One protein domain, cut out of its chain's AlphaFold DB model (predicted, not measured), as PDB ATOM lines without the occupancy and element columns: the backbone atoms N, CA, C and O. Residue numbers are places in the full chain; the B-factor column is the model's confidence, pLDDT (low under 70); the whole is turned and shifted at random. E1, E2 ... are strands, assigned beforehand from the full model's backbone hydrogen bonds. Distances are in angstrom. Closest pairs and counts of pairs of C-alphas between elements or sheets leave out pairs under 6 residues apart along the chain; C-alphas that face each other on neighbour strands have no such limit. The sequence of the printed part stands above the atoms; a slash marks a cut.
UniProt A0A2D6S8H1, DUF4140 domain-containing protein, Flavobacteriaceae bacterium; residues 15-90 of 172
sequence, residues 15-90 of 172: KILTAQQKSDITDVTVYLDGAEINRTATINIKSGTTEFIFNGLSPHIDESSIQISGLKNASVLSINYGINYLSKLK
ATOM      1  N   LYS A  15     197.623 265.890 258.478       48.19
ATOM      2  CA  LYS A  15     197.153 264.877 257.523       48.19
ATOM      3  C   LYS A  15     198.089 264.941 256.325       48.19
ATOM      4  O   LYS A  15     197.962 265.840 255.499       48.19
ATOM      5  N   ILE A  16     199.030 264.001 256.256       55.38
ATOM      6  CA  ILE A  16     199.738 263.694 255.015       55.38
ATOM      7  C   ILE A  16     198.642 263.282 254.030       55.38
ATOM      8  O   ILE A  16     197.989 262.254 254.197       55.38
ATOM      9  N   LEU A  17     198.338 264.169 253.086       55.25
ATOM     10  CA  LEU A  17     197.339 263.922 252.063       55.25
ATOM     11  C   LEU A  17     197.982 262.985 251.042       55.25
ATOM     12  O   LEU A  17     198.645 263.443 250.117       55.25
ATOM     13  N   THR A  18     197.818 261.679 251.239       59.84
ATOM     14  CA  THR A  18     198.211 260.677 250.251       59.84
ATOM     15  C   THR A  18     197.241 260.760 249.082       59.84
ATOM     16  O   THR A  18     196.082 260.353 249.160       59.84
ATOM     17  N   ALA A  19     197.691 261.366 247.987       72.88
ATOM     18  CA  ALA A  19     196.891 261.472 246.781       72.88
ATOM     19  C   ALA A  19     197.330 260.374 245.806       72.88
ATOM     20  O   ALA A  19     198.446 260.410 245.286       72.88
ATOM     21  N   GLN A  20     196.452 259.401 245.547       80.19
ATOM     22  CA  GLN A  20     196.663 258.449 244.461       80.19
ATOM     23  C   GLN A  20     196.560 259.197 243.131       80.19
ATOM     24  O   GLN A  20     195.543 259.834 242.853       80.19
ATOM     25  N   GLN A  21     197.612 259.126 242.320       85.44
ATOM     26  CA  GLN A  21     197.683 259.808 241.032       85.44
ATOM     27  C   GLN A  21     197.783 258.798 239.900       85.44
ATOM     28  O   GLN A  21     198.444 257.762 240.004       85.44
ATOM     29  N   LYS A  22     197.108 259.112 238.794       87.62
ATOM     30  CA  LYS A  22     197.249 258.356 237.556       87.62
ATOM     31  C   LYS A  22     198.465 258.888 236.801       87.62
ATOM     32  O   LYS A  22     198.623 260.097 236.656       87.62
ATOM     33  N   SER A  23     199.301 257.981 236.321       92.31
ATOM     34  CA  SER A  23     200.299 258.268 235.294       92.31
ATOM     35  C   SER A  23     199.891 257.566 234.008       92.31
ATOM     36  O   SER A  23     199.314 256.478 234.064       92.31
ATOM     37  N   ASP A  24     200.205 258.162 232.867       93.00
ATOM     38  CA  ASP A  24     199.945 257.583 231.551       93.00
ATOM     39  C   ASP A  24     201.275 257.231 230.873       93.00
ATOM     40  O   ASP A  24     202.276 257.924 231.063       93.00
ATOM     41  N   ILE A  25     201.298 256.120 230.131       93.62
ATOM     42  CA  ILE A  25     202.465 255.704 229.341       93.62
ATOM     43  C   ILE A  25     202.543 256.615 228.122       93.62
ATOM     44  O   ILE A  25     201.568 256.709 227.378       93.62
ATOM     45  N   THR A  26     203.683 257.272 227.932       94.06
ATOM     46  CA  THR A  26     203.931 258.091 226.742       94.06
ATOM     47  C   THR A  26     204.676 257.288 225.690       94.06
ATOM     48  O   THR A  26     204.264 257.281 224.535       94.06
ATOM     49  N   ASP A  27     205.703 256.540 226.103       95.25
ATOM     50  CA  ASP A  27     206.604 255.836 225.193       95.25
ATOM     51  C   ASP A  27     207.084 254.518 225.804       95.25
ATOM     52  O   ASP A  27     207.236 254.391 227.024       95.25
ATOM     53  N   VAL A  28     207.338 253.535 224.938       95.06
ATOM     54  CA  VAL A  28     207.886 252.226 225.310       95.06
ATOM     55  C   VAL A  28     208.976 251.845 224.316       95.06
ATOM     56  O   VAL A  28     208.709 251.746 223.118       95.06
ATOM     57  N   THR A  29     210.175 251.574 224.823       95.25
ATOM     58  CA  THR A  29     211.302 251.057 224.037       95.25
ATOM     59  C   THR A  29     211.557 249.609 224.442       95.25
ATOM     60  O   THR A  29     211.808 249.330 225.613       95.25
ATOM     61  N   VAL A  30     211.469 248.677 223.491       93.19
ATOM     62  CA  VAL A  30     211.622 247.233 223.744       93.19
ATOM     63  C   VAL A  30     213.037 246.779 223.383       93.19
ATOM     64  O   VAL A  30     213.521 247.066 222.290       93.19
ATOM     65  N   TYR A  31     213.668 246.043 224.296       92.25
ATOM     66  CA  TYR A  31     214.990 245.436 224.158       92.25
ATOM     67  C   TYR A  31     214.882 243.903 224.212       92.25
ATOM     68  O   TYR A  31     213.810 243.351 224.454       92.25
ATOM     69  N   LEU A  32     216.002 243.206 223.998       89.38
ATOM     70  CA  LEU A  32     216.048 241.736 224.030       89.38
ATOM     71  C   LEU A  32     215.653 241.150 225.394       89.38
ATOM     72  O   LEU A  32     215.011 240.108 225.435       89.38
ATOM     73  N   ASP A  33     216.027 241.823 226.484       87.19
ATOM     74  CA  ASP A  33     215.840 241.337 227.858       87.19
ATOM     75  C   ASP A  33     215.025 242.316 228.722       87.19
ATOM     76  O   ASP A  33     215.232 242.466 229.922       87.19
ATOM     77  N   GLY A  34     214.112 243.065 228.102       88.94
ATOM     78  CA  GLY A  34     213.251 243.971 228.853       88.94
ATOM     79  C   GLY A  34     212.651 245.092 228.028       88.94
ATOM     80  O   GLY A  34     212.737 245.128 226.803       88.94
ATOM     81  N   ALA A  35     212.027 246.035 228.725       93.12
ATOM     82  CA  ALA A  35     211.477 247.233 228.120       93.12
ATOM     83  C   ALA A  35     211.674 248.431 229.045       93.12
ATOM     84  O   ALA A  35     211.459 248.347 230.254       93.12
ATOM     85  N   GLU A  36     212.034 249.559 228.451       94.38
ATOM     86  CA  GLU A  36     212.039 250.854 229.111       94.38
ATOM     87  C   GLU A  36     210.681 251.523 228.881       94.38
ATOM     88  O   GLU A  36     210.203 251.615 227.747       94.38
ATOM     89  N   ILE A  37     210.035 251.961 229.963       95.00
ATOM     90  CA  ILE A  37     208.689 252.540 229.924       95.00
ATOM     91  C   ILE A  37     208.756 253.968 230.449       95.00
ATOM     92  O   ILE A  37     209.000 254.191 231.634       95.00
ATOM     93  N   ASN A  38     208.439 254.927 229.585       95.31
ATOM     94  CA  ASN A  38     208.328 256.328 229.951       95.31
ATOM     95  C   ASN A  38     206.874 256.670 230.279       95.31
ATOM     96  O   ASN A  38     205.941 256.349 229.536       95.31
ATOM     97  N   ARG A  39     206.669 257.305 231.437       94.81
ATOM     98  CA  ARG A  39     205.343 257.686 231.932       94.81
ATOM     99  C   ARG A  39     205.334 259.133 232.378       94.81
ATOM    100  O   ARG A  39     206.279 259.599 233.004       94.81
ATOM    101  N   THR A  40     204.219 259.808 232.133       94.25
ATOM    102  CA  THR A  40     204.018 261.198 232.546       94.25
ATOM    103  C   THR A  40     202.796 261.316 233.450       94.25
ATOM    104  O   THR A  40     201.778 260.653 233.246       94.25
ATOM    105  N   ALA A  41     202.895 262.173 234.465       92.75
ATOM    106  CA  ALA A  41     201.782 262.575 235.315       92.75
ATOM    107  C   ALA A  41     201.873 264.077 235.599       92.75
ATOM    108  O   ALA A  41     202.951 264.599 235.878       92.75
ATOM    109  N   THR A  42     200.737 264.773 235.549       91.00
ATOM    110  CA  THR A  42     200.658 266.194 235.914       91.00
ATOM    111  C   THR A  42     200.032 266.320 237.293       91.00
ATOM    112  O   THR A  42     198.898 265.896 237.499       91.00
ATOM    113  N   ILE A  43     200.773 266.897 238.241       87.50
ATOM    114  CA  ILE A  43     200.380 266.967 239.652       87.50
ATOM    115  C   ILE A  43     200.548 268.398 240.159       87.50
ATOM    116  O   ILE A  43     201.563 269.045 239.905       87.50
ATOM    117  N   ASN A  44     199.562 268.878 240.916       86.00
ATOM    118  CA  ASN A  44     199.643 270.160 241.609       86.00
ATOM    119  C   ASN A  44     200.233 269.965 243.010       86.00
ATOM    120  O   ASN A  44     199.620 269.323 243.863       86.00
ATOM    121  N   ILE A  45     201.414 270.536 243.247       83.81
ATOM    122  CA  ILE A  45     202.151 270.416 244.509       83.81
ATOM    123  C   ILE A  45     201.939 271.683 245.345       83.81
ATOM    124  O   ILE A  45     202.056 272.799 244.838       83.81
ATOM    125  N   LYS A  46     201.625 271.509 246.633       83.38
ATOM    126  CA  LYS A  46     201.581 272.594 247.626       83.38
ATOM    127  C   LYS A  46     202.909 272.658 248.380       83.38
ATOM    128  O   LYS A  46     203.615 271.659 248.460       83.38
ATOM    129  N   SER A  47     203.232 273.811 248.963       84.81
ATOM    130  CA  SER A  47     204.433 273.956 249.793       84.81
ATOM    131  C   SER A  47     204.429 272.976 250.974       84.81
ATOM    132  O   SER A  47     203.421 272.853 251.670       84.81
ATOM    133  N   GLY A  48     205.570 272.326 251.209       87.75
ATOM    134  CA  GLY A  48     205.760 271.311 252.249       87.75
ATOM    135  C   GLY A  48     206.044 269.920 251.676       87.75
ATOM    136  O   GLY A  48     206.232 269.752 250.473       87.75
ATOM    137  N   THR A  49     206.083 268.915 252.551       88.31
ATOM    138  CA  THR A  49     206.288 267.513 252.165       88.31
ATOM    139  C   THR A  49     204.950 266.875 251.805       88.31
ATOM    140  O   THR A  49     204.022 266.885 252.612       88.31
ATOM    141  N   THR A  50     204.851 266.317 250.599       88.56
ATOM    142  CA  THR A  50     203.664 265.592 250.121       88.56
ATOM    143  C   THR A  50     204.084 264.221 249.604       88.56
ATOM    144  O   THR A  50     205.151 264.089 249.013       88.56
ATOM    145  N   GLU A  51     203.239 263.216 249.816       90.38
ATOM    146  CA  GLU A  51     203.433 261.856 249.317       90.38
ATOM    147  C   GLU A  51     202.447 261.565 248.178       90.38
ATOM    148  O   GLU A  51     201.253 261.865 248.277       90.38
ATOM    149  N   PHE A  52     202.951 260.961 247.100       90.00
ATOM    150  CA  PHE A  52     202.162 260.565 245.935       90.00
ATOM    151  C   PHE A  52     202.342 259.078 245.654       90.00
ATOM    152  O   PHE A  52     203.456 258.564 245.708       90.00
ATOM    153  N   ILE A  53     201.240 258.407 245.313       91.38
ATOM    154  CA  ILE A  53     201.230 256.972 245.010       91.38
ATOM    155  C   ILE A  53     200.765 256.775 243.568       91.38
ATOM    156  O   ILE A  53     199.665 257.201 243.202       91.38
ATOM    157  N   PHE A  54     201.596 256.105 242.769       91.19
ATOM    158  CA  PHE A  54     201.293 255.725 241.390       91.19
ATOM    159  C   PHE A  54     201.048 254.221 241.299       91.19
ATOM    160  O   PHE A  54     201.930 253.421 241.593       91.19
ATOM    161  N   ASN A  55     199.851 253.843 240.853       89.38
ATOM    162  CA  ASN A  55     199.442 252.447 240.699       89.38
ATOM    163  C   ASN A  55     199.387 252.036 239.221       89.38
ATOM    164  O   ASN A  55     199.373 252.882 238.326       89.38
ATOM    165  N   GLY A  56     199.299 250.726 238.966       84.50
ATOM    166  CA  GLY A  56     199.234 250.185 237.601       84.50
ATOM    167  C   GLY A  56     200.584 250.210 236.878       84.50
ATOM    168  O   GLY A  56     200.633 250.316 235.653       84.50
ATOM    169  N   LEU A  57     201.666 250.157 237.652       88.50
ATOM    170  CA  LEU A  57     203.019 249.936 237.163       88.50
ATOM    171  C   LEU A  57     203.272 248.431 236.994       88.50
ATOM    172  O   LEU A  57     202.556 247.607 237.568       88.50
ATOM    173  N   SER A  58     204.271 248.074 236.186       86.31
ATOM    174  CA  SER A  58     204.684 246.676 236.040       86.31
ATOM    175  C   SER A  58     205.165 246.126 237.394       86.31
ATOM    176  O   SER A  58     205.889 246.832 238.093       86.31
ATOM    177  N   PRO A  59     204.810 244.884 237.767       85.00
ATOM    178  CA  PRO A  59     205.340 244.246 238.973       85.00
ATOM    179  C   PRO A  59     206.794 243.763 238.813       85.00
ATOM    180  O   PRO A  59     207.403 243.352 239.795       85.00
ATOM    181  N   HIS A  60     207.352 243.809 237.599       87.88
ATOM    182  CA  HIS A  60     208.720 243.377 237.283       87.88
ATOM    183  C   HIS A  60     209.664 244.567 237.045       87.88
ATOM    184  O   HIS A  60     210.535 244.502 236.185       87.88
ATOM    185  N   ILE A  61     209.440 245.692 237.727       90.44
ATOM    186  CA  ILE A  61     210.343 246.847 237.651       90.44
ATOM    187  C   ILE A  61     211.619 246.534 238.433       90.44
ATOM    188  O   ILE A  61     211.546 246.034 239.554       90.44
ATOM    189  N   ASP A  62     212.770 246.872 237.859       91.75
ATOM    190  CA  ASP A  62     214.019 246.980 238.609       91.75
ATOM    191  C   ASP A  62     213.989 248.282 239.424       91.75
ATOM    192  O   ASP A  62     213.948 249.383 238.874       91.75
ATOM    193  N   GLU A  63     213.975 248.172 240.752       90.88
ATOM    194  CA  GLU A  63     213.910 249.329 241.653       90.88
ATOM    195  C   GLU A  63     215.062 250.314 241.423       90.88
ATOM    196  O   GLU A  63     214.876 251.529 241.535       90.88
ATOM    197  N   SER A  64     216.241 249.802 241.058       91.25
ATOM    198  CA  SER A  64     217.431 250.613 240.804       91.25
ATOM    199  C   SER A  64     217.357 251.391 239.486       91.25
ATOM    200  O   SER A  64     218.088 252.366 239.306       91.25
ATOM    201  N   SER A  65     216.445 251.013 238.584       92.69
ATOM    202  CA  SER A  65     216.246 251.681 237.298       92.69
ATOM    203  C   SER A  65     215.223 252.820 237.359       92.69
ATOM    204  O   SER A  65     214.994 253.489 236.349       92.69
ATOM    205  N   ILE A  66     214.567 253.046 238.501       93.44
ATOM    206  CA  ILE A  66     213.529 254.072 238.631       93.44
ATOM    207  C   ILE A  66     214.171 255.462 238.614       93.44
ATOM    208  O   ILE A  66     214.938 255.828 239.503       93.44
ATOM    209  N   GLN A  67     213.795 256.273 237.627       93.06
ATOM    210  CA  GLN A  67     214.248 257.655 237.496       93.06
ATOM    211  C   GLN A  67     213.056 258.605 237.404       93.06
ATOM    212  O   GLN A  67     212.061 258.327 236.735       93.06
ATOM    213  N   ILE A  68     213.158 259.750 238.082       92.75
ATOM    214  CA  ILE A  68     212.135 260.796 238.075       92.75
ATOM    215  C   ILE A  68     212.761 262.074 237.529       92.75
ATOM    216  O   ILE A  68     213.780 262.543 238.028       92.75
ATOM    217  N   SER A  69     212.117 262.650 236.520       90.88
ATOM    218  CA  SER A  69     212.519 263.902 235.876       90.88
ATOM    219  C   SER A  69     211.347 264.887 235.816       90.88
ATOM    220  O   SER A  69     210.209 264.540 236.126       90.88
ATOM    221  N   GLY A  70     211.616 266.140 235.433       88.44
ATOM    222  CA  GLY A  70     210.570 267.163 235.273       88.44
ATOM    223  C   GLY A  70     210.094 267.806 236.583       88.44
ATOM    224  O   GLY A  70     209.049 268.459 236.622       88.44
ATOM    225  N   LEU A  71     210.867 267.652 237.657       86.00
ATOM    226  CA  LEU A  71     210.618 268.267 238.957       86.00
ATOM    227  C   LEU A  71     211.044 269.740 238.898       86.00
ATOM    228  O   LEU A  71     212.219 270.049 239.027       86.00
ATOM    229  N   LYS A  72     210.098 270.649 238.636       87.75
ATOM    230  CA  LYS A  72     210.371 272.094 238.486       87.75
ATOM    231  C   LYS A  72     210.986 272.704 239.757       87.75
ATOM    232  O   LYS A  72     212.193 272.843 239.870       87.75
ATOM    233  N   ASN A  73     210.137 273.052 240.725       86.81
ATOM    234  CA  ASN A  73     210.533 273.673 241.996       86.81
ATOM    235  C   ASN A  73     210.427 272.681 243.169       86.81
ATOM    236  O   ASN A  73     210.271 273.090 244.317       86.81
ATOM    237  N   ALA A  74     210.422 271.381 242.875       88.50
ATOM    238  CA  ALA A  74     210.270 270.313 243.854       88.50
ATOM    239  C   ALA A  74     211.522 269.432 243.856       88.50
ATOM    240  O   ALA A  74     212.221 269.346 242.850       88.50
ATOM    241  N   SER A  75     211.776 268.760 244.975       90.88
ATOM    242  CA  SER A  75     212.837 267.761 245.105       90.88
ATOM    243  C   SER A  75     212.244 266.446 245.605       90.88
ATOM    244  O   SER A  75     211.253 266.451 246.339       90.88
ATOM    245  N   VAL A  76     212.842 265.328 245.201       91.44
ATOM    246  CA  VAL A  76     212.465 263.992 245.672       91.44
ATOM    247  C   VAL A  76     213.207 263.708 246.970       91.44
ATOM    248  O   VAL A  76     214.433 263.714 247.006       91.44
ATOM    249  N   LEU A  77     212.448 263.457 248.035       91.88
ATOM    250  CA  LEU A  77     213.001 263.066 249.332       91.88
ATOM    251  C   LEU A  77     213.282 261.561 249.396       91.88
ATOM    252  O   LEU A  77     214.317 261.144 249.904       91.88
ATOM    253  N   SER A  78     212.348 260.753 248.898       91.19
ATOM    254  CA  SER A  78     212.450 259.297 248.872       91.19
ATOM    255  C   SER A  78     211.570 258.711 247.773       91.19
ATOM    256  O   SER A  78     210.582 259.316 247.351       91.19
ATOM    257  N   ILE A  79     211.947 257.519 247.318       91.81
ATOM    258  CA  ILE A  79     211.169 256.686 246.406       91.81
ATOM    259  C   ILE A  79     210.994 255.345 247.106       91.81
ATOM    260  O   ILE A  79     211.966 254.777 247.595       91.81
ATOM    261  N   ASN A  80     209.758 254.862 247.165       91.69
ATOM    262  CA  ASN A  80     209.449 253.524 247.648       91.69
ATOM    263  C   ASN A  80     208.693 252.781 246.553       91.69
ATOM    264  O   ASN A  80     207.730 253.307 245.990       91.69
ATOM    265  N   TYR A  81     209.126 251.558 246.278       91.00
ATOM    266  CA  TYR A  81     208.439 250.624 245.401       91.00
ATOM    267  C   TYR A  81     207.836 249.495 246.238       91.00
ATOM    268  O   TYR A  81     208.386 249.093 247.261       91.00
ATOM    269  N   GLY A  82     206.668 249.005 245.829       88.56
ATOM    270  CA  GLY A  82     205.995 247.922 246.525       88.56
ATOM    271  C   GLY A  82     204.984 247.223 245.632       88.56
ATOM    272  O   GLY A  82     204.232 247.863 244.896       88.56
ATOM    273  N   ILE A  83     204.950 245.895 245.725       86.44
ATOM    274  CA  ILE A  83     204.006 245.054 244.990       86.44
ATOM    275  C   ILE A  83     202.836 244.714 245.912       86.44
ATOM    276  O   ILE A  83     203.011 244.154 246.995       86.44
ATOM    277  N   ASN A  84     201.617 245.024 245.469       83.19
ATOM    278  CA  ASN A  84     200.408 244.609 246.168       83.19
ATOM    279  C   ASN A  84     199.972 243.208 245.709       83.19
ATOM    280  O   ASN A  84     199.284 243.056 244.699       83.19
ATOM    281  N   TYR A  85     200.340 242.186 246.485       78.88
ATOM    282  CA  TYR A  85     199.995 240.784 246.213       78.88
ATOM    283  C   TYR A  85     198.528 240.424 246.499       78.88
ATOM    284  O   TYR A  85     198.051 239.386 246.043       78.88
ATOM    285  N   LEU A  86     197.800 241.259 247.249       78.88
ATOM    286  CA  LEU A  86     196.389 241.019 247.574       78.88
ATOM    287  C   LEU A  86     195.463 241.426 246.420       78.88
ATOM    288  O   LEU A  86     194.353 240.908 246.295       78.88
ATOM    289  N   SER A  87     195.916 242.333 245.550       67.12
ATOM    290  CA  SER A  87     195.198 242.729 244.342       67.12
ATOM    291  C   SER A  87     195.611 241.860 243.158       67.12
ATOM    292  O   SER A  87     196.697 242.014 242.605       67.12
ATOM    293  N   LYS A  88     194.725 240.959 242.726       60.47
ATOM    294  CA  LYS A  88     194.940 240.178 241.507       60.47
ATOM    295  C   LYS A  88     194.738 241.095 240.296       60.47
ATOM    296  O   LYS A  88     193.604 241.432 239.956       60.47
ATOM    297  N   LEU A  89     195.828 241.521 239.658       62.69
ATOM    298  CA  LEU A  89     195.755 242.158 238.343       62.69
ATOM    299  C   LEU A  89     195.071 241.172 237.392       62.69
ATOM    300  O   LEU A  89     195.535 240.045 237.215       62.69
ATOM    301  N   LYS A  90     193.929 241.567 236.818       61.88
ATOM    302  CA  LYS A  90     193.246 240.756 235.811       61.88
ATOM    303  C   LYS A  90     194.148 240.719 234.582       61.88
ATOM    304  O   LYS A  90     194.247 241.706 233.858       61.88
TER     305      LYS A  90
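What this domain is: This is residues 15 to 90 of the 172 residues of the protein "DUF4140 domain-containing protein" of Flavobacteriaceae bacterium (UniProt A0A2D6S8H1). With little regular structure, the chain makes a long bent hairpin, E2 and E3, at one end, a short strand pair, E1 beside E4, and a winding stretch without named elements, residues 55 to 90. The printed part has 76 residues, no named helix and four strands, E1 to E4 in order, 21 residues in all: all strand. It is only just loose, close to compact, with a radius of gyration of the C-alphas of 14.0 A, spanning 43 by 31 by 21 A.

Where its parts are: E1, residues 19 to 21, begins at C-alpha (196.891, 261.472, 246.781). E2, residues 24 to 31, is 20.7 A long; E3, residues 34 to 40, 19.9 A. E4, residues 52 to 54, ends at (201.293, 255.725, 241.390).

How they stand to each other: E1 and E4 are parallel at 34 degrees; N 21 and O 53 are 2.9 A apart, within hydrogen-bond range. E1 runs on into E2 at 54 degrees, and E2 bends by 54 degrees at residue 27. The hairpin E2 and E3 is antiparallel at 160 degrees, with N 31 and O 34 at 2.8 A. E2 and E4 are apart.

The domain as a whole: The farthest C-alphas, Lys 15 and Leu 32, are 44.9 A apart. The printed part has no cut. The link E3 to E4 is long. Residues 15 to 18 and 87 to 90 have pLDDT under 70.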